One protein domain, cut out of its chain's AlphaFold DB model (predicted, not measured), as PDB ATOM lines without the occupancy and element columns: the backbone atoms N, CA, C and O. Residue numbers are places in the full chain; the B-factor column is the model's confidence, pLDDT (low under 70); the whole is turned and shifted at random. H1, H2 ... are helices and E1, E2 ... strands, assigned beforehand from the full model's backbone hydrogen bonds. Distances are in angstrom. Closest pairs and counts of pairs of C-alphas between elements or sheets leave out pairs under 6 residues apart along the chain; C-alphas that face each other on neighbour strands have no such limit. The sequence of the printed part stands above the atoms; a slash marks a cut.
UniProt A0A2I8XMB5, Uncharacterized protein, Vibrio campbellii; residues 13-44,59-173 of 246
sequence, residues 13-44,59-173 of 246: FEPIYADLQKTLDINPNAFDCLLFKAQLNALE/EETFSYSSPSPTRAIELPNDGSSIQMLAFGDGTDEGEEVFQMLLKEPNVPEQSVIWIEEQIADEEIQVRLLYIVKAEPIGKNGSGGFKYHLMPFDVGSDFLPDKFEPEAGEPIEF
ATOM      1  N   PHE A  13     234.419 193.283 201.679       81.56
ATOM      2  CA  PHE A  13     234.990 193.610 200.376       81.56
ATOM      3  C   PHE A  13     234.462 194.920 199.774       81.56
ATOM      4  O   PHE A  13     235.192 195.553 199.022       81.56
ATOM      5  N   GLU A  14     233.263 195.388 200.155       82.00
ATOM      6  CA  GLU A  14     232.718 196.664 199.653       82.00
ATOM      7  C   GLU A  14     233.583 197.871 200.084       82.00
ATOM      8  O   GLU A  14     233.962 198.662 199.217       82.00
ATOM      9  N   PRO A  15     233.975 198.020 201.374       83.06
ATOM     10  CA  PRO A  15     234.928 199.051 201.775       83.06
ATOM     11  C   PRO A  15     236.291 198.895 201.104       83.06
ATOM     12  O   PRO A  15     236.882 199.898 200.730       83.06
ATOM     13  N   ILE A  16     236.771 197.657 200.913       84.19
ATOM     14  CA  ILE A  16     238.060 197.397 200.255       84.19
ATOM     15  C   ILE A  16     238.040 197.926 198.822       84.19
ATOM     16  O   ILE A  16     238.951 198.652 198.438       84.19
ATOM     17  N   TYR A  17     236.995 197.619 198.052       87.00
ATOM     18  CA  TYR A  17     236.854 198.136 196.695       87.00
ATOM     19  C   TYR A  17     236.782 199.668 196.687       87.00
ATOM     20  O   TYR A  17     237.494 200.317 195.924       87.00
ATOM     21  N   ALA A  18     235.982 200.268 197.574       85.94
ATOM     22  CA  ALA A  18     235.876 201.723 197.670       85.94
ATOM     23  C   ALA A  18     237.211 202.395 198.037       85.94
ATOM     24  O   ALA A  18     237.529 203.465 197.520       85.94
ATOM     25  N   ASP A  19     237.995 201.786 198.922       86.50
ATOM     26  CA  ASP A  19     239.302 202.306 199.314       86.50
ATOM     27  C   ASP A  19     240.359 202.074 198.225       86.50
ATOM     28  O   ASP A  19     241.214 202.938 198.027       86.50
ATOM     29  N   LEU A  20     240.259 200.990 197.450       87.56
ATOM     30  CA  LEU A  20     241.074 200.760 196.255       87.56
ATOM     31  C   LEU A  20     240.812 201.835 195.194       87.56
ATOM     32  O   LEU A  20     241.758 202.438 194.697       87.56
ATOM     33  N   GLN A  21     239.544 202.148 194.916       89.69
ATOM     34  CA  GLN A  21     239.166 203.216 193.981       89.69
ATOM     35  C   GLN A  21     239.732 204.574 194.414       89.69
ATOM     36  O   GLN A  21     240.372 205.261 193.623       89.69
ATOM     37  N   LYS A  22     239.590 204.929 195.700       89.25
ATOM     38  CA  LYS A  22     240.197 206.154 196.249       89.25
ATOM     39  C   LYS A  22     241.714 206.138 196.142       89.25
ATOM     40  O   LYS A  22     242.302 207.172 195.855       89.25
ATOM     41  N   THR A  23     242.344 204.995 196.408       87.44
ATOM     42  CA  THR A  23     243.800 204.856 196.318       87.44
ATOM     43  C   THR A  23     244.258 205.153 194.900       87.44
ATOM     44  O   THR A  23     245.151 205.967 194.728       87.44
ATOM     45  N   LEU A  24     243.603 204.591 193.886       88.12
ATOM     46  CA  LEU A  24     243.917 204.870 192.483       88.12
ATOM     47  C   LEU A  24     243.692 206.341 192.093       88.12
ATOM     48  O   LEU A  24     244.383 206.855 191.221       88.12
ATOM     49  N   ASP A  25     242.780 207.041 192.770       88.19
ATOM     50  CA  ASP A  25     242.536 208.470 192.544       88.19
ATOM     51  C   ASP A  25     243.588 209.400 193.155       88.19
ATOM     52  O   ASP A  25     243.810 210.500 192.646       88.19
ATOM     53  N   ILE A  26     244.227 209.003 194.253       88.44
ATOM     54  CA  ILE A  26     245.108 209.905 195.014       88.44
ATOM     55  C   ILE A  26     246.566 209.457 195.052       88.44
ATOM     56  O   ILE A  26     247.422 210.236 195.466       88.44
ATOM     57  N   ASN A  27     246.858 208.208 194.694       86.50
ATOM     58  CA  ASN A  27     248.204 207.668 194.799       86.50
ATOM     59  C   ASN A  27     249.111 208.338 193.751       86.50
ATOM     60  O   ASN A  27     248.766 208.333 192.570       86.50
ATOM     61  N   PRO A  28     250.262 208.906 194.152       86.81
ATOM     62  CA  PRO A  28     251.191 209.546 193.220       86.81
ATOM     63  C   PRO A  28     251.821 208.568 192.220       86.81
ATOM     64  O   PRO A  28     252.234 208.993 191.151       86.81
ATOM     65  N   ASN A  29     251.874 207.276 192.551       86.50
ATOM     66  CA  ASN A  29     252.367 206.232 191.655       86.50
ATOM     67  C   ASN A  29     251.280 205.730 190.694       86.50
ATOM     68  O   ASN A  29     251.552 204.854 189.880       86.50
ATOM     69  N   ALA A  30     250.041 206.224 190.819       90.75
ATOM     70  CA  ALA A  30     248.994 205.921 189.860       90.75
ATOM     71  C   ALA A  30     249.092 206.866 188.657       90.75
ATOM     72  O   ALA A  30     249.090 208.091 188.820       90.75
ATOM     73  N   PHE A  31     249.112 206.294 187.462       90.62
ATOM     74  CA  PHE A  31     249.250 207.001 186.193       90.62
ATOM     75  C   PHE A  31     247.983 206.864 185.348       90.62
ATOM     76  O   PHE A  31     247.170 205.957 185.559       90.62
ATOM     77  N   ASP A  32     247.798 207.808 184.428       91.62
ATOM     78  CA  ASP A  32     246.716 207.770 183.449       91.62
ATOM     79  C   ASP A  32     247.115 206.853 182.282       91.62
ATOM     80  O   ASP A  32     248.260 206.864 181.832       91.62
ATOM     81  N   CYS A  33     246.175 206.048 181.800       90.88
ATOM     82  CA  CYS A  33     246.357 205.175 180.644       90.88
ATOM     83  C   CYS A  33     245.056 205.061 179.844       90.88
ATOM     84  O   CYS A  33     243.969 205.393 180.335       90.88
ATOM     85  N   LEU A  34     245.154 204.587 178.601       89.62
ATOM     86  CA  LEU A  34     243.979 204.294 177.783       89.62
ATOM     87  C   LEU A  34     243.696 202.798 177.813       89.62
ATOM     88  O   LEU A  34     244.591 201.980 177.607       89.62
ATOM     89  N   LEU A  35     242.436 202.447 178.054       89.38
ATOM     90  CA  LEU A  35     241.966 201.071 178.061       89.38
ATOM     91  C   LEU A  35     241.080 200.794 176.848       89.38
ATOM     92  O   LEU A  35     240.024 201.414 176.686       89.38
ATOM     93  N   PHE A  36     241.472 199.781 176.085       86.69
ATOM     94  CA  PHE A  36     240.733 199.194 174.977       86.69
ATOM     95  C   PHE A  36     240.128 197.870 175.457       86.69
ATOM     96  O   PHE A  36     240.821 196.856 175.558       86.69
ATOM     97  N   LYS A  37     238.838 197.867 175.814       86.25
ATOM     98  CA  LYS A  37     238.186 196.646 176.309       86.25
ATOM     99  C   LYS A  37     237.923 195.687 175.157       86.25
ATOM    100  O   LYS A  37     237.277 196.070 174.181       86.25
ATOM    101  N   ALA A  38     238.355 194.440 175.312       81.38
ATOM    102  CA  ALA A  38     238.042 193.385 174.358       81.38
ATOM    103  C   ALA A  38     236.528 193.113 174.327       81.38
ATOM    104  O   ALA A  38     235.880 192.941 175.366       81.38
ATOM    105  N   GLN A  39     235.952 193.063 173.127       76.56
ATOM    106  CA  GLN A  39     234.565 192.673 172.905       76.56
ATOM    107  C   GLN A  39     234.497 191.176 172.607       76.56
ATOM    108  O   GLN A  39     234.468 190.751 171.456       76.56
ATOM    109  N   LEU A  40     234.415 190.365 173.662       66.25
ATOM    110  CA  LEU A  40     234.368 188.901 173.539       66.25
ATOM    111  C   LEU A  40     233.159 188.396 172.723       66.25
ATOM    112  O   LEU A  40     233.223 187.329 172.124       66.25
ATOM    113  N   ASN A  41     232.073 189.174 172.651       54.06
ATOM    114  CA  ASN A  41     230.854 188.806 171.919       54.06
ATOM    115  C   ASN A  41     230.910 189.131 170.414       54.06
ATOM    116  O   ASN A  41     230.048 188.674 169.669       54.06
ATOM    117  N   ALA A  42     231.883 189.924 169.950       47.97
ATOM    118  CA  ALA A  42     232.024 190.247 168.525       47.97
ATOM    119  C   ALA A  42     232.491 189.036 167.690       47.97
ATOM    120  O   ALA A  42     232.351 189.035 166.473       47.97
ATOM    121  N   LEU A  43     232.971 187.978 168.354       45.72
ATOM    122  CA  LEU A  43     233.386 186.712 167.745       45.72
ATOM    123  C   LEU A  43     232.203 185.839 167.269       45.72
ATOM    124  O   LEU A  43     232.410 184.906 166.499       45.72
ATOM    125  N   GLU A  44     230.961 186.113 167.701       37.44
ATOM    126  CA  GLU A  44     229.792 185.266 167.387       37.44
ATOM    127  C   GLU A  44     229.056 185.629 166.081       37.44
ATOM    128  O   GLU A  44     228.145 184.907 165.670       37.44
ATOM    129  N   GLU A  59     242.513 184.776 161.016       42.19
ATOM    130  CA  GLU A  59     243.157 185.403 162.163       42.19
ATOM    131  C   GLU A  59     242.037 185.956 163.054       42.19
ATOM    132  O   GLU A  59     241.197 186.732 162.590       42.19
ATOM    133  N   GLU A  60     241.956 185.492 164.304       46.84
ATOM    134  CA  GLU A  60     240.961 185.958 165.275       46.84
ATOM    135  C   GLU A  60     241.161 187.461 165.512       46.84
ATOM    136  O   GLU A  60     241.999 187.897 166.296       46.84
ATOM    137  N   THR A  61     240.417 188.278 164.768       51.50
ATOM    138  CA  THR A  61     240.475 189.731 164.892       51.50
ATOM    139  C   THR A  61     239.680 190.111 166.133       51.50
ATOM    140  O   THR A  61     238.446 190.116 166.125       51.50
ATOM    141  N   PHE A  62     240.375 190.391 167.235       56.28
ATOM    142  CA  PHE A  62     239.730 190.922 168.429       56.28
ATOM    143  C   PHE A  62     239.180 192.317 168.124       56.28
ATOM    144  O   PHE A  62     239.909 193.226 167.731       56.28
ATOM    145  N   SER A  63     237.875 192.495 168.313       67.06
ATOM    146  CA  SER A  63     237.252 193.817 168.272       67.06
ATOM    147  C   SER A  63     237.386 194.492 169.633       67.06
ATOM    148  O   SER A  63     237.107 193.879 170.667       67.06
ATOM    149  N   TYR A  64     237.752 195.772 169.642       74.12
ATOM    150  CA  TYR A  64     237.896 196.554 170.866       74.12
ATOM    151  C   TYR A  64     236.839 197.653 170.945       74.12
ATOM    152  O   TYR A  64     236.413 198.228 169.943       74.12
ATOM    153  N   SER A  65     236.389 197.963 172.162       75.50
ATOM    154  CA  SER A  65     235.600 199.171 172.393       75.50
ATOM    155  C   SER A  65     236.436 200.420 172.124       75.50
ATOM    156  O   SER A  65     237.658 200.392 172.275       75.50
ATOM    157  N   SER A  66     235.768 201.543 171.850       78.19
ATOM    158  CA  SER A  66     236.439 202.841 171.861       78.19
ATOM    159  C   SER A  66     237.217 203.024 173.176       78.19
ATOM    160  O   SER A  66     236.712 202.641 174.243       78.19
ATOM    161  N   PRO A  67     238.445 203.561 173.109       84.06
ATOM    162  CA  PRO A  67     239.321 203.663 174.261       84.06
ATOM    163  C   PRO A  67     238.731 204.569 175.328       84.06
ATOM    164  O   PRO A  67     238.141 205.614 175.048       84.06
ATOM    165  N   SER A  68     238.928 204.160 176.575       84.94
ATOM    166  CA  SER A  68     238.484 204.906 177.745       84.94
ATOM    167  C   SER A  68     239.688 205.315 178.594       84.94
ATOM    168  O   SER A  68     240.514 204.456 178.912       84.94
ATOM    169  N   PRO A  69     239.820 206.602 178.965       89.62
ATOM    170  CA  PRO A  69     240.854 207.018 179.897       89.62
ATOM    171  C   PRO A  69     240.559 206.435 181.281       89.62
ATOM    172  O   PRO A  69     239.449 206.560 181.804       89.62
ATOM    173  N   THR A  70     241.559 205.803 181.882       92.38
ATOM    174  CA  THR A  70     241.487 205.217 183.222       92.38
ATOM    175  C   THR A  70     242.785 205.484 183.981       92.38
ATOM    176  O   THR A  70     243.762 205.969 183.419       92.38
ATOM    177  N   ARG A  71     242.790 205.168 185.279       92.00
ATOM    178  CA  ARG A  71     243.999 205.174 186.105       92.00
ATOM    179  C   ARG A  71     244.415 203.769 186.477       92.00
ATOM    180  O   ARG A  71     243.567 202.924 186.788       92.00
ATOM    181  N   ALA A  72     245.719 203.554 186.476       93.62
ATOM    182  CA  ALA A  72     246.350 202.305 186.846       93.62
ATOM    183  C   ALA A  72     247.450 202.553 187.876       93.62
ATOM    184  O   ALA A  72     248.010 203.643 187.953       93.62
ATOM    185  N   ILE A  73     247.755 201.536 188.674       92.69
ATOM    186  CA  ILE A  73     248.980 201.488 189.472       92.69
ATOM    187  C   ILE A  73     249.677 200.168 189.188       92.69
ATOM    188  O   ILE A  73     249.052 199.104 189.242       92.69
ATOM    189  N   GLU A  74     250.970 200.248 188.909       90.06
ATOM    190  CA  GLU A  74     251.820 199.075 188.811       90.06
ATOM    191  C   GLU A  74     252.178 198.575 190.212       90.06
ATOM    192  O   GLU A  74     252.527 199.342 191.115       90.06
ATOM    193  N   LEU A  75     252.026 197.273 190.411       87.31
ATOM    194  CA  LEU A  75     252.392 196.583 191.632       87.31
ATOM    195  C   LEU A  75     253.777 195.955 191.452       87.31
ATOM    196  O   LEU A  75     254.043 195.379 190.398       87.31
ATOM    197  N   PRO A  76     254.639 195.992 192.484       80.25
ATOM    198  CA  PRO A  76     255.920 195.304 192.429       80.25
ATOM    199  C   PRO A  76     255.701 193.809 192.176       80.25
ATOM    200  O   PRO A  76     254.949 193.152 192.901       80.25
ATOM    201  N   ASN A  77     256.356 193.280 191.145       68.19
ATOM    202  CA  ASN A  77     256.340 191.860 190.836       68.19
ATOM    203  C   ASN A  77     257.581 191.193 191.447       68.19
ATOM    204  O   ASN A  77     258.694 191.369 190.965       68.19
ATOM    205  N   ASP A  78     257.395 190.386 192.493       56.59
ATOM    206  CA  ASP A  78     258.482 189.652 193.163       56.59
ATOM    207  C   ASP A  78     258.984 188.426 192.354       56.59
ATOM    208  O   ASP A  78     259.492 187.460 192.925       56.59
ATOM    209  N   GLY A  79     258.788 188.405 191.027       51.88
ATOM    210  CA  GLY A  79     259.304 187.387 190.094       51.88
ATOM    211  C   GLY A  79     258.778 185.958 190.292       51.88
ATOM    212  O   GLY A  79     259.180 185.044 189.580       51.88
ATOM    213  N   SER A  80     257.886 185.728 191.258       49.91
ATOM    214  CA  SER A  80     257.510 184.375 191.694       49.91
ATOM    215  C   SER A  80     256.213 183.835 191.094       49.91
ATOM    216  O   SER A  80     255.869 182.686 191.364       49.91
ATOM    217  N   SER A  81     255.455 184.628 190.327       44.91
ATOM    218  CA  SER A  81     254.013 184.355 190.210       44.91
ATOM    219  C   SER A  81     253.419 184.111 188.827       44.91
ATOM    220  O   SER A  81     252.255 183.723 188.795       44.91
ATOM    221  N   ILE A  82     254.168 184.162 187.719       48.56
ATOM    222  CA  ILE A  82     253.689 183.611 186.436       48.56
ATOM    223  C   ILE A  82     254.810 182.830 185.729       48.56
ATOM    224  O   ILE A  82     255.490 183.321 184.847       48.56
ATOM    225  N   GLN A  83     254.975 181.563 186.123       45.28
ATOM    226  CA  GLN A  83     255.492 180.493 185.251       45.28
ATOM    227  C   GLN A  83     254.351 179.819 184.463       45.28
ATOM    228  O   GLN A  83     254.508 178.726 183.928       45.28
ATOM    229  N   MET A  84     253.157 180.417 184.445       47.00
ATOM    230  CA  MET A  84     251.970 179.811 183.853       47.00
ATOM    231  C   MET A  84     251.489 180.650 182.678       47.00
ATOM    232  O   MET A  84     250.959 181.728 182.909       47.00
ATOM    233  N   LEU A  85     251.612 180.075 181.477       45.91
ATOM    234  CA  LEU A  85     251.074 180.485 180.165       45.91
ATOM    235  C   LEU A  85     252.123 180.778 179.080       45.91
ATOM    236  O   LEU A  85     251.749 181.209 177.998       45.91
ATOM    237  N   ALA A  86     253.391 180.402 179.282       41.47
ATOM    238  CA  ALA A  86     254.222 180.008 178.145       41.47
ATOM    239  C   ALA A  86     253.648 178.692 177.594       41.47
ATOM    240  O   ALA A  86     253.938 177.598 178.088       41.47
ATOM    241  N   PHE A  87     252.730 178.804 176.635       40.84
ATOM    242  CA  PHE A  87     252.324 177.686 175.801       40.84
ATOM    243  C   PHE A  87     253.544 177.230 174.998       40.84
ATOM    244  O   PHE A  87     253.819 177.746 173.929       40.84
ATOM    245  N   GLY A  88     254.266 176.264 175.569       44.72
ATOM    246  CA  GLY A  88     255.152 175.332 174.882       44.72
ATOM    247  C   GLY A  88     256.137 175.924 173.882       44.72
ATOM    248  O   GLY A  88     255.936 175.754 172.691       44.72
ATOM    249  N   ASP A  89     257.246 176.468 174.369       36.25
ATOM    250  CA  ASP A  89     258.584 176.155 173.860       36.25
ATOM    251  C   ASP A  89     259.605 176.651 174.889       36.25
ATOM    252  O   ASP A  89     259.426 177.696 175.512       36.25
ATOM    253  N   GLY A  90     260.649 175.870 175.130       43.53
ATOM    254  CA  GLY A  90     261.722 176.188 176.064       43.53
ATOM    255  C   GLY A  90     262.723 177.172 175.470       43.53
ATOM    256  O   GLY A  90     263.907 176.846 175.412       43.53
ATOM    257  N   THR A  91     262.282 178.358 175.047       36.56
ATOM    258  CA  THR A  91     263.190 179.406 174.568       36.56
ATOM    259  C   THR A  91     262.993 180.733 175.288       36.56
ATOM    260  O   THR A  91     261.891 181.253 175.406       36.56
ATOM    261  N   ASP A  92     264.143 181.219 175.749       39.94
ATOM    262  CA  ASP A  92     264.489 182.559 176.198       39.94
ATOM    263  C   ASP A  92     263.762 183.155 177.412       39.94
ATOM    264  O   ASP A  92     262.663 182.790 177.813       39.94
ATOM    265  N   GLU A  93     264.527 183.995 178.101       43.22
ATOM    266  CA  GLU A  93     264.228 184.669 179.358       43.22
ATOM    267  C   GLU A  93     262.754 185.087 179.442       43.22
ATOM    268  O   GLU A  93     262.283 185.868 178.622       43.22
ATOM    269  N   GLY A  94     262.028 184.522 180.415       48.47
ATOM    270  CA  GLY A  94     260.572 184.645 180.501       48.47
ATOM    271  C   GLY A  94     260.084 186.078 180.296       48.47
ATOM    272  O   GLY A  94     260.559 186.993 180.967       48.47
ATOM    273  N   GLU A  95     259.138 186.241 179.371       56.25
ATOM    274  CA  GLU A  95     258.522 187.524 179.036       56.25
ATOM    275  C   GLU A  95     258.057 188.260 180.307       56.25
ATOM    276  O   GLU A  95     257.451 187.674 181.213       56.25
ATOM    277  N   GLU A  96     258.391 189.551 180.405       68.81
ATOM    278  CA  GLU A  96     258.159 190.346 181.610       68.81
ATOM    279  C   GLU A  96     256.656 190.521 181.857       68.81
ATOM    280  O   GLU A  96     255.942 191.191 181.113       68.81
ATOM    281  N   VAL A  97     256.165 189.906 182.931       79.25
ATOM    282  CA  VAL A  97     254.772 190.041 183.355       79.25
ATOM    283  C   VAL A  97     254.642 191.231 184.297       79.25
ATOM    284  O   VAL A  97     255.237 191.255 185.375       79.25
ATOM    285  N   PHE A  98     253.764 192.164 183.957       84.06
ATOM    286  CA  PHE A  98     253.397 193.284 184.814       84.06
ATOM    287  C   PHE A  98     252.173 192.932 185.658       84.06
ATOM    288  O   PHE A  98     251.250 192.256 185.200       84.06
ATOM    289  N   GLN A  99     252.140 193.400 186.905       90.00
ATOM    290  CA  GLN A  99     250.952 193.315 187.754       90.00
ATOM    291  C   GLN A  99     250.390 194.711 187.956       90.00
ATOM    292  O   GLN A  99     251.103 195.601 188.400       90.00
ATOM    293  N   MET A 100     249.106 194.913 187.667       91.56
ATOM    294  CA  MET A 100     248.479 196.226 187.810       91.56
ATOM    295  C   MET A 100     247.114 196.143 188.490       91.56
ATOM    296  O   MET A 100     246.372 195.167 188.349       91.56
ATOM    297  N   LEU A 101     246.758 197.202 189.219       92.69
ATOM    298  CA  LEU A 101     245.368 197.476 189.584       92.69
ATOM    299  C   LEU A 101     244.835 198.550 188.646       92.69
ATOM    300  O   LEU A 101     245.468 199.591 188.477       92.69
ATOM    301  N   LEU A 102     243.655 198.308 188.087       93.19
ATOM    302  CA  LEU A 102     242.966 199.258 187.221       93.19
ATOM    303  C   LEU A 102     241.764 199.829 187.954       93.19
ATOM    304  O   LEU A 102     241.055 199.116 188.671       93.19
ATOM    305  N   LYS A 103     241.527 201.124 187.755       90.75
ATOM    306  CA  LYS A 103     240.355 201.795 188.313       90.75
ATOM    307  C   LYS A 103     239.079 201.261 187.675       90.75
ATOM    308  O   LYS A 103     238.093 201.024 188.374       90.75
ATOM    309  N   GLU A 104     239.129 201.026 186.371       89.12
ATOM    310  CA  GLU A 104     238.015 200.484 185.616       89.12
ATOM    311  C   GLU A 104     237.589 199.093 186.140       89.12
ATOM    312  O   GLU A 104     238.419 198.185 186.273       89.12
ATOM    313  N   PRO A 105     236.296 198.892 186.455       84.38
ATOM    314  CA  PRO A 105     235.802 197.606 186.920       84.38
ATOM    315  C   PRO A 105     235.639 196.597 185.778       84.38
ATOM    316  O   PRO A 105     235.284 196.957 184.652       84.38
ATOM    317  N   ASN A 106     235.787 195.313 186.130       83.06
ATOM    318  CA  ASN A 106     235.474 194.158 185.280       83.06
ATOM    319  C   ASN A 106     236.080 194.271 183.874       83.06
ATOM    320  O   ASN A 106     235.365 194.196 182.873       83.06
ATOM    321  N   VAL A 107     237.385 194.515 183.799       87.62
ATOM    322  CA  VAL A 107     238.085 194.556 182.516       87.62
ATOM    323  C   VAL A 107     238.278 193.113 182.033       87.62
ATOM    324  O   VAL A 107     238.806 192.302 182.797       87.62
ATOM    325  N   PRO A 108     237.815 192.760 180.821       84.00
ATOM    326  CA  PRO A 108     237.967 191.404 180.313       84.00
ATOM    327  C   PRO A 108     239.432 191.095 179.991       84.00
ATOM    328  O   PRO A 108     240.217 191.990 179.667       84.00
ATOM    329  N   GLU A 109     239.786 189.815 180.055       84.69
ATOM    330  CA  GLU A 109     241.045 189.305 179.501       84.69
ATOM    331  C   GLU A 109     241.113 189.614 177.994       84.69
ATOM    332  O   GLU A 109     240.082 189.854 177.362       84.69
ATOM    333  N   GLN A 110     242.325 189.674 177.442       81.88
ATOM    334  CA  GLN A 110     242.637 190.166 176.091       81.88
ATOM    335  C   GLN A 110     242.377 191.667 175.862       81.88
ATOM    336  O   GLN A 110     242.578 192.164 174.761       81.88
ATOM    337  N   SER A 111     241.964 192.434 176.880       83.94
ATOM    338  CA  SER A 111     241.925 193.900 176.756       83.94
ATOM    339  C   SER A 111     243.333 194.479 176.660       83.94
ATOM    340  O   SER A 111     244.246 193.986 177.323       83.94
ATOM    341  N   VAL A 112     243.483 195.567 175.908       87.31
ATOM    342  CA  VAL A 112     244.763 196.248 175.691       87.31
ATOM    343  C   VAL A 112     244.820 197.544 176.494       87.31
ATOM    344  O   VAL A 112     243.837 198.283 176.596       87.31
ATOM    345  N   ILE A 113     245.985 197.821 177.068       90.06
ATOM    346  CA  ILE A 113     246.319 199.054 177.768       90.06
ATOM    347  C   ILE A 113     247.424 199.764 177.005       90.06
ATOM    348  O   ILE A 113     248.451 199.170 176.693       90.06
ATOM    349  N   TRP A 114     247.207 201.050 176.765       89.25
ATOM    350  CA  TRP A 114     248.198 201.962 176.220       89.25
ATOM    351  C   TRP A 114     248.751 202.843 177.325       89.25
ATOM    352  O   TRP A 114     248.000 203.541 178.016       89.25
ATOM    353  N   ILE A 115     250.073 202.811 177.467       89.19
ATOM    354  CA  ILE A 115     250.831 203.566 178.458       89.19
ATOM    355  C   ILE A 115     251.826 204.455 177.721       89.19
ATOM    356  O   ILE A 115     252.533 204.002 176.827       89.19
ATOM    357  N   GLU A 116     251.873 205.724 178.110       85.62
ATOM    358  CA  GLU A 116     252.882 206.674 177.652       85.62
ATOM    359  C   GLU A 116     253.951 206.804 178.742       85.62
ATOM    360  O   GLU A 116     253.696 207.340 179.821       85.62
ATOM    361  N   GLU A 117     255.141 206.274 178.477       83.81
ATOM    362  CA  GLU A 117     256.273 206.280 179.397       83.81
ATOM    363  C   GLU A 117     257.273 207.363 179.003       83.81
ATOM    364  O   GLU A 117     257.699 207.459 177.854       83.81
ATOM    365  N   GLN A 118     257.696 208.173 179.971       81.06
ATOM    366  CA  GLN A 118     258.755 209.151 179.755       81.06
ATOM    367  C   GLN A 118     260.123 208.494 180.002       81.06
ATOM    368  O   GLN A 118     260.481 208.231 181.151       81.06
ATOM    369  N   ILE A 119     260.893 208.241 178.940       78.31
ATOM    370  CA  ILE A 119     262.242 207.644 179.040       78.31
ATOM    371  C   ILE A 119     263.301 208.720 179.307       78.31
ATOM    372  O   ILE A 119     264.239 208.511 180.080       78.31
ATOM    373  N   ALA A 120     263.147 209.880 178.671       77.25
ATOM    374  CA  ALA A 120     264.036 211.031 178.795       77.25
ATOM    375  C   ALA A 120     263.221 212.333 178.837       77.25
ATOM    376  O   ALA A 120     262.012 212.323 178.606       77.25
ATOM    377  N   ASP A 121     263.875 213.463 179.116       71.50
ATOM    378  CA  ASP A 121     263.208 214.756 179.360       71.50
ATOM    379  C   ASP A 121     262.202 215.170 178.262       71.50
ATOM    380  O   ASP A 121     261.233 215.861 178.571       71.50
ATOM    381  N   GLU A 122     262.370 214.711 177.015       73.44
ATOM    382  CA  GLU A 122     261.471 215.020 175.889       73.44
ATOM    383  C   GLU A 122     261.021 213.789 175.075       73.44
ATOM    384  O   GLU A 122     260.335 213.948 174.066       73.44
ATOM    385  N   GLU A 123     261.378 212.570 175.491       77.81
ATOM    386  CA  GLU A 123     261.077 211.350 174.731       77.81
ATOM    387  C   GLU A 123     260.007 210.519 175.440       77.81
ATOM    388  O   GLU A 123     260.213 210.032 176.558       77.81
ATOM    389  N   ILE A 124     258.858 210.385 174.772       79.31
ATOM    390  CA  ILE A 124     257.740 209.547 175.200       79.31
ATOM    391  C   ILE A 124     257.790 208.261 174.380       79.31
ATOM    392  O   ILE A 124     257.726 208.308 173.152       79.31
ATOM    393  N   GLN A 125     257.876 207.123 175.061       81.06
ATOM    394  CA  GLN A 125     257.676 205.813 174.462       81.06
ATOM    395  C   GLN A 125     256.263 205.338 174.762       81.06
ATOM    396  O   GLN A 125     255.807 205.358 175.904       81.06
ATOM    397  N   VAL A 126     255.577 204.878 173.725       81.75
ATOM    398  CA  VAL A 126     254.312 204.171 173.880       81.75
ATOM    399  C   VAL A 126     254.611 202.706 174.154       81.75
ATOM    400  O   VAL A 126     255.352 202.068 173.407       81.75
ATOM    401  N   ARG A 127     254.003 202.169 175.208       82.25
ATOM    402  CA  ARG A 127     254.016 200.744 175.525       82.25
ATOM    403  C   ARG A 127     252.592 200.213 175.505       82.25
ATOM    404  O   ARG A 127     251.706 200.766 176.161       82.25
ATOM    405  N   LEU A 128     252.390 199.118 174.778       83.50
ATOM    406  CA  LEU A 128     251.138 198.377 174.794       83.50
ATOM    407  C   LEU A 128     251.271 197.113 175.630       83.50
ATOM    408  O   LEU A 128     252.233 196.357 175.506       83.50
ATOM    409  N   LEU A 129     250.276 196.890 176.482       85.56
ATOM    410  CA  LEU A 129     250.180 195.720 177.340       85.56
ATOM    411  C   LEU A 129     248.810 195.076 177.146       85.56
ATOM    412  O   LEU A 129     247.803 195.775 177.224       85.56
ATOM    413  N   TYR A 130     248.734 193.763 176.959       85.12
ATOM    414  CA  TYR A 130     247.450 193.057 176.965       85.12
ATOM    415  C   TYR A 130     247.241 192.321 178.289       85.12
ATOM    416  O   TYR A 130     248.185 191.861 178.932       85.12
ATOM    417  N   ILE A 131     245.986 192.228 178.725       86.06
ATOM    418  CA  ILE A 131     245.613 191.546 179.964       86.06
ATOM    419  C   ILE A 131     245.529 190.047 179.705       86.06
ATOM    420  O   ILE A 131     244.590 189.566 179.076       86.06
ATOM    421  N   VAL A 132     246.467 189.299 180.273       83.44
ATOM    422  CA  VAL A 132     246.513 187.835 180.187       83.44
ATOM    423  C   VAL A 132     245.571 187.200 181.203       83.44
ATOM    424  O   VAL A 132     244.971 186.164 180.945       83.44
ATOM    425  N   LYS A 133     245.475 187.798 182.399       83.69
ATOM    426  CA  LYS A 133     244.740 187.201 183.516       83.69
ATOM    427  C   LYS A 133     244.182 188.238 184.478       83.69
ATOM    428  O   LYS A 133     244.921 189.094 184.969       83.69
ATOM    429  N   ALA A 134     242.916 188.077 184.855       86.81
ATOM    430  CA  ALA A 134     242.278 188.860 185.913       86.81
ATOM    431  C   ALA A 134     242.111 188.033 187.205       86.81
ATOM    432  O   ALA A 134     241.309 187.103 187.280       86.81
ATOM    433  N   GLU A 135     242.851 188.374 188.261       88.06
ATOM    434  CA  GLU A 135     242.764 187.704 189.562       88.06
ATOM    435  C   GLU A 135     241.797 188.453 190.502       88.06
ATOM    436  O   GLU A 135     242.053 189.606 190.864       88.06
ATOM    437  N   PRO A 136     240.677 187.837 190.922       86.12
ATOM    438  CA  PRO A 136     239.689 188.500 191.766       86.12
ATOM    439  C   PRO A 136     240.197 188.720 193.195       86.12
ATOM    440  O   PRO A 136     240.681 187.802 193.857       86.12
ATOM    441  N   ILE A 137     239.976 189.921 193.730       84.00
ATOM    442  CA  ILE A 137     240.219 190.242 195.137       84.00
ATOM    443  C   ILE A 137     238.945 189.933 195.931       84.00
ATOM    444  O   ILE A 137     237.903 190.574 195.776       84.00
ATOM    445  N   GLY A 138     239.029 188.944 196.819       78.25
ATOM    446  CA  GLY A 138     237.892 188.498 197.623       78.25
ATOM    447  C   GLY A 138     236.939 187.566 196.873       78.25
ATOM    448  O   GLY A 138     237.248 187.033 195.810       78.25
ATOM    449  N   LYS A 139     235.753 187.326 197.446       76.62
ATOM    450  CA  LYS A 139     234.767 186.439 196.807       76.62
ATOM    451  C   LYS A 139     234.239 187.092 195.531       76.62
ATOM    452  O   LYS A 139     233.689 188.191 195.606       76.62
ATOM    453  N   ASN A 140     234.388 186.401 194.401       73.94
ATOM    454  CA  ASN A 140     233.885 186.800 193.081       73.94
ATOM    455  C   ASN A 140     234.338 188.204 192.623       73.94
ATOM    456  O   ASN A 140     233.588 188.879 191.929       73.94
ATOM    457  N   GLY A 141     235.509 188.683 193.060       78.25
ATOM    458  CA  GLY A 141     236.025 190.006 192.668       78.25
ATOM    459  C   GLY A 141     235.331 191.193 193.345       78.25
ATOM    460  O   GLY A 141     235.467 192.329 192.905       78.25
ATOM    461  N   SER A 142     234.596 190.963 194.439       80.00
ATOM    462  CA  SER A 142     233.906 192.028 195.191       80.00
ATOM    463  C   SER A 142     234.830 193.115 195.760       80.00
ATOM    464  O   SER A 142     234.351 194.199 196.079       80.00
ATOM    465  N   GLY A 143     236.130 192.838 195.899       78.75
ATOM    466  CA  GLY A 143     237.159 193.802 196.294       78.75
ATOM    467  C   GLY A 143     237.906 194.442 195.118       78.75
ATOM    468  O   GLY A 143     238.827 195.216 195.358       78.75
ATOM    469  N   GLY A 144     237.545 194.121 193.873       87.12
ATOM    470  CA  GLY A 144     238.272 194.494 192.657       87.12
ATOM    471  C   GLY A 144     239.056 193.327 192.052       87.12
ATOM    472  O   GLY A 144     238.862 192.169 192.427       87.12
ATOM    473  N   PHE A 145     239.947 193.646 191.114       89.44
ATOM    474  CA  PHE A 145     240.769 192.678 190.388       89.44
ATOM    475  C   PHE A 145     242.220 193.148 190.323       89.44
ATOM    476  O   PHE A 145     242.491 194.344 190.213       89.44
ATOM    477  N   LYS A 146     243.134 192.181 190.380       90.50
ATOM    478  CA  LYS A 146     244.548 192.348 190.063       90.50
ATOM    479  C   LYS A 146     244.790 191.767 188.678       90.50
ATOM    480  O   LYS A 146     244.526 190.588 188.449       90.50
ATOM    481  N   TYR A 147     245.276 192.590 187.766       90.38
ATOM    482  CA  TYR A 147     245.498 192.205 186.381       90.38
ATOM    483  C   TYR A 147     246.960 191.834 186.173       90.38
ATOM    484  O   TYR A 147     247.848 192.491 186.714       90.38
ATOM    485  N   HIS A 148     247.185 190.772 185.410       87.94
ATOM    486  CA  HIS A 148     248.502 190.378 184.932       87.94
ATOM    487  C   HIS A 148     248.560 190.679 183.447       87.94
ATOM    488  O   HIS A 148     247.659 190.276 182.704       87.94
ATOM    489  N   LEU A 149     249.585 191.415 183.050       86.50
ATOM    490  CA  LEU A 149     249.712 191.958 181.716       86.50
ATOM    491  C   LEU A 149     251.052 191.587 181.121       86.50
ATOM    492  O   LEU A 149     252.035 191.462 181.847       86.50
ATOM    493  N   MET A 150     251.069 191.447 179.805       82.69
ATOM    494  CA  MET A 150     252.285 191.182 179.052       82.69
ATOM    495  C   MET A 150     252.458 192.242 177.969       82.69
ATOM    496  O   MET A 150     251.460 192.673 177.377       82.69
ATOM    497  N   PRO A 151     253.696 192.711 177.751       80.69
ATOM    498  CA  PRO A 151     253.994 193.620 176.666       80.69
ATOM    499  C   PRO A 151     253.872 192.884 175.341       80.69
ATOM    500  O   PRO A 151     254.196 191.705 175.242       80.69
ATOM    501  N   PHE A 152     253.422 193.599 174.321       68.06
ATOM    502  CA  PHE A 152     253.487 193.121 172.950       68.06
ATOM    503  C   PHE A 152     253.925 194.261 172.043       68.06
ATOM    504  O   PHE A 152     253.570 195.423 172.260       68.06
ATOM    505  N   ASP A 153     254.720 193.914 171.038       59.94
ATOM    506  CA  ASP A 153     255.217 194.860 170.052       59.94
ATOM    507  C   ASP A 153     254.384 194.727 168.776       59.94
ATOM    508  O   ASP A 153     254.565 193.813 167.974       59.94
ATOM    509  N   VAL A 154     253.424 195.628 168.595       54.62
ATOM    510  CA  VAL A 154     252.891 195.922 167.263       54.62
ATOM    511  C   VAL A 154     253.859 196.924 166.666       54.62
ATOM    512  O   VAL A 154     253.810 198.096 167.030       54.62
ATOM    513  N   GLY A 155     254.760 196.427 165.812       47.78
ATOM    514  CA  GLY A 155     255.883 197.188 165.269       47.78
ATOM    515  C   GLY A 155     255.533 198.646 164.964       47.78
ATOM    516  O   GLY A 155     254.441 198.943 164.475       47.78
ATOM    517  N   SER A 156     256.481 199.542 165.249       41.44
ATOM    518  CA  SER A 156     256.334 201.008 165.317       41.44
ATOM    519  C   SER A 156     255.513 201.683 164.208       41.44
ATOM    520  O   SER A 156     254.983 202.766 164.419       41.44
ATOM    521  N   ASP A 157     255.395 201.059 163.038       42.16
ATOM    522  CA  ASP A 157     254.647 201.560 161.883       42.16
ATOM    523  C   ASP A 157     253.113 201.550 162.069       42.16
ATOM    524  O   ASP A 157     252.399 202.151 161.265       42.16
ATOM    525  N   PHE A 158     252.594 200.883 163.108       43.75
ATOM    526  CA  PHE A 158     251.152 200.725 163.355       43.75
ATOM    527  C   PHE A 158     250.602 201.558 164.517       43.75
ATOM    528  O   PHE A 158     249.382 201.637 164.681       43.75
ATOM    529  N   LEU A 159     251.464 202.193 165.316       47.34
ATOM    530  CA  LEU A 159     251.033 202.999 166.456       47.34
ATOM    531  C   LEU A 159     250.992 204.482 166.078       47.34
ATOM    532  O   LEU A 159     252.003 205.022 165.632       47.34
ATOM    533  N   PRO A 160     249.850 205.174 166.240       48.75
ATOM    534  CA  PRO A 160     249.816 206.614 166.028       48.75
ATOM    535  C   PRO A 160     250.695 207.325 167.071       48.75
ATOM    536  O   PRO A 160     250.572 207.056 168.262       48.75
ATOM    537  N   ASP A 161     251.520 208.287 166.631       43.12
ATOM    538  CA  ASP A 161     252.418 209.094 167.491       43.12
ATOM    539  C   ASP A 161     251.695 209.771 168.673       43.12
ATOM    540  O   ASP A 161     252.303 210.098 169.692       43.12
ATOM    541  N   LYS A 162     250.387 210.007 168.527       45.75
ATOM    542  CA  LYS A 162     249.467 210.429 169.581       45.75
ATOM    543  C   LYS A 162     248.108 209.804 169.340       45.75
ATOM    544  O   LYS A 162     247.533 209.971 168.264       45.75
ATOM    545  N   PHE A 163     247.566 209.159 170.365       53.91
ATOM    546  CA  PHE A 163     246.192 208.698 170.339       53.91
ATOM    547  C   PHE A 163     245.270 209.759 170.964       53.91
ATOM    548  O   PHE A 163     245.183 209.888 172.185       53.91
ATOM    549  N   GLU A 164     244.581 210.543 170.131       47.00
ATOM    550  CA  GLU A 164     243.495 211.418 170.587       47.00
ATOM    551  C   GLU A 164     242.171 210.634 170.513       47.00
ATOM    552  O   GLU A 164     241.770 210.229 169.421       47.00
ATOM    553  N   PRO A 165     241.478 210.368 171.638       43.91
ATOM    554  CA  PRO A 165     240.251 209.583 171.618       43.91
ATOM    555  C   PRO A 165     239.122 210.346 170.920       43.91
ATOM    556  O   PRO A 165     238.474 211.208 171.517       43.91
ATOM    557  N   GLU A 166     238.844 209.998 169.665       44.91
ATOM    558  CA  GLU A 166     237.596 210.378 169.011       44.91
ATOM    559  C   GLU A 166     236.457 209.504 169.552       44.91
ATOM    560  O   GLU A 166     236.505 208.272 169.564       44.91
ATOM    561  N   ALA A 167     235.419 210.151 170.079       43.09
ATOM    562  CA  ALA A 167     234.283 209.457 170.657       43.09
ATOM    563  C   ALA A 167     233.471 208.749 169.559       43.09
ATOM    564  O   ALA A 167     232.715 209.402 168.842       43.09
ATOM    565  N   GLY A 168     233.555 207.417 169.494       46.12
ATOM    566  CA  GLY A 168     232.540 206.589 168.836       46.12
ATOM    567  C   GLY A 168     233.009 205.613 167.761       46.12
ATOM    568  O   GLY A 168     232.163 204.863 167.281       46.12
ATOM    569  N   GLU A 169     234.296 205.564 167.407       43.03
ATOM    570  CA  GLU A 169     234.791 204.581 166.433       43.03
ATOM    571  C   GLU A 169     235.553 203.435 167.136       43.03
ATOM    572  O   GLU A 169     236.359 203.690 168.041       43.03
ATOM    573  N   PRO A 170     235.235 202.160 166.834       43.88
ATOM    574  CA  PRO A 170     236.005 201.013 167.299       43.88
ATOM    575  C   PRO A 170     237.340 200.961 166.554       43.88
ATOM    576  O   PRO A 170     237.396 201.186 165.347       43.88
ATOM    577  N   ILE A 171     238.414 200.666 167.282       51.31
ATOM    578  CA  ILE A 171     239.750 200.519 166.702       51.31
ATOM    579  C   ILE A 171     240.031 199.035 166.576       51.31
ATOM    580  O   ILE A 171     240.013 198.304 167.567       51.31
ATOM    581  N   GLU A 172     240.256 198.597 165.343       44.09
ATOM    582  CA  GLU A 172     240.715 197.249 165.044       44.09
ATOM    583  C   GLU A 172     242.234 197.213 165.219       44.09
ATOM    584  O   GLU A 172     242.966 197.903 164.509       44.09
ATOM    585  N   PHE A 173     242.713 196.426 166.183       46.44
ATOM    586  CA  PHE A 173     244.123 196.047 166.226       46.44
ATOM    587  C   PHE A 173     244.294 194.765 165.409       46.44
ATOM    588  O   PHE A 173     243.506 193.826 165.544       46.44
TER     589      PHE A 173
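Overview. This is residues 13 to 44 and 59 to 173 of the 246 residues of an uncharacterized protein of Vibrio campbellii (UniProt A0A2I8XMB5). A closed barrel of six strands makes the core, with H1 packed across its outside and the small H2 off the barrel. The hairpin of E4 and E5 runs on beyond the ring, and in the loop from E2 to E3 residues 87 to 93 stick out. The printed part has 147 residues, in chain order H1 E1 H2 E2 E3 E4 E5 E6; neighbour strands are antiparallel. The class is mixed, helices and strands, with under half of the residues, 69, in named elements. The whole is compact, with a radius of gyration of the C-alphas of 16.0 A and spans of 44 by 44 by 42 A.

Arrangement. The barrel is closed by E1, residues 30 to 36, E2, 68 to 75, E3, 98 to 102, E6, 145 to 151, E5, 123 to 136, and E4, 112 to 120, with E4 again the neighbour of E1. Within hydrogen-bond range are N 33 and O 70 of E1 and E2, 2.9 A, N 75 and O 99 of E2 and E3, 2.8 A, and N 98 and O 149 of E3 and E6, 2.8 A. So are N 146 and O 135 of E6 and E5, 2.8 A, N 113 and O 129 of E5 and E4, 2.7 A, and N 36 and O 112 of E1 and E4, 2.8 A. E5 bends by 67 degrees at residue 132. E4 E5 E6 are a meander, each strand the antiparallel neighbour of the one before; with E3 they make a Greek key, E3 being the antiparallel neighbour of E6. H1, residues 13 to 26, is on the barrel, outside it, at a height over the sheet of 10.2 A. It runs across the strands, at 79 degrees to E2 on the local plane; its closest C-alphas to E2 are those of Leu 24 and Arg 71, 6.4 A. H2, residues 40 to 44, is not on the barrel. Every O i to N i+4 pair of H1 is within hydrogen-bond range; H2 has 0 of 1, and 1 of 2 O i to N i+3 pairs.

Along the chain. H1 begins at C-alpha 13, (234.990, 193.610, 200.376), and is 19.9 A long. E5 is 35.6 A long, E4 24.5 A and E2 21.3 A. E6 ends at C-alpha 151, (253.994, 193.620, 176.666).

Size, cuts and confidence. The C-alphas farthest apart are those of Glu 44 and Asp 121, 46.1 A. Residues 45 to 58 are not printed; C-alphas 44 and 59 are 14.4 A apart across this cut. The link from E2 to E3 is long. Mean pLDDT of the printed part is 72.1; residues 40 to 44, 59 to 63, 77 to 96 and 152 to 173 are under 70.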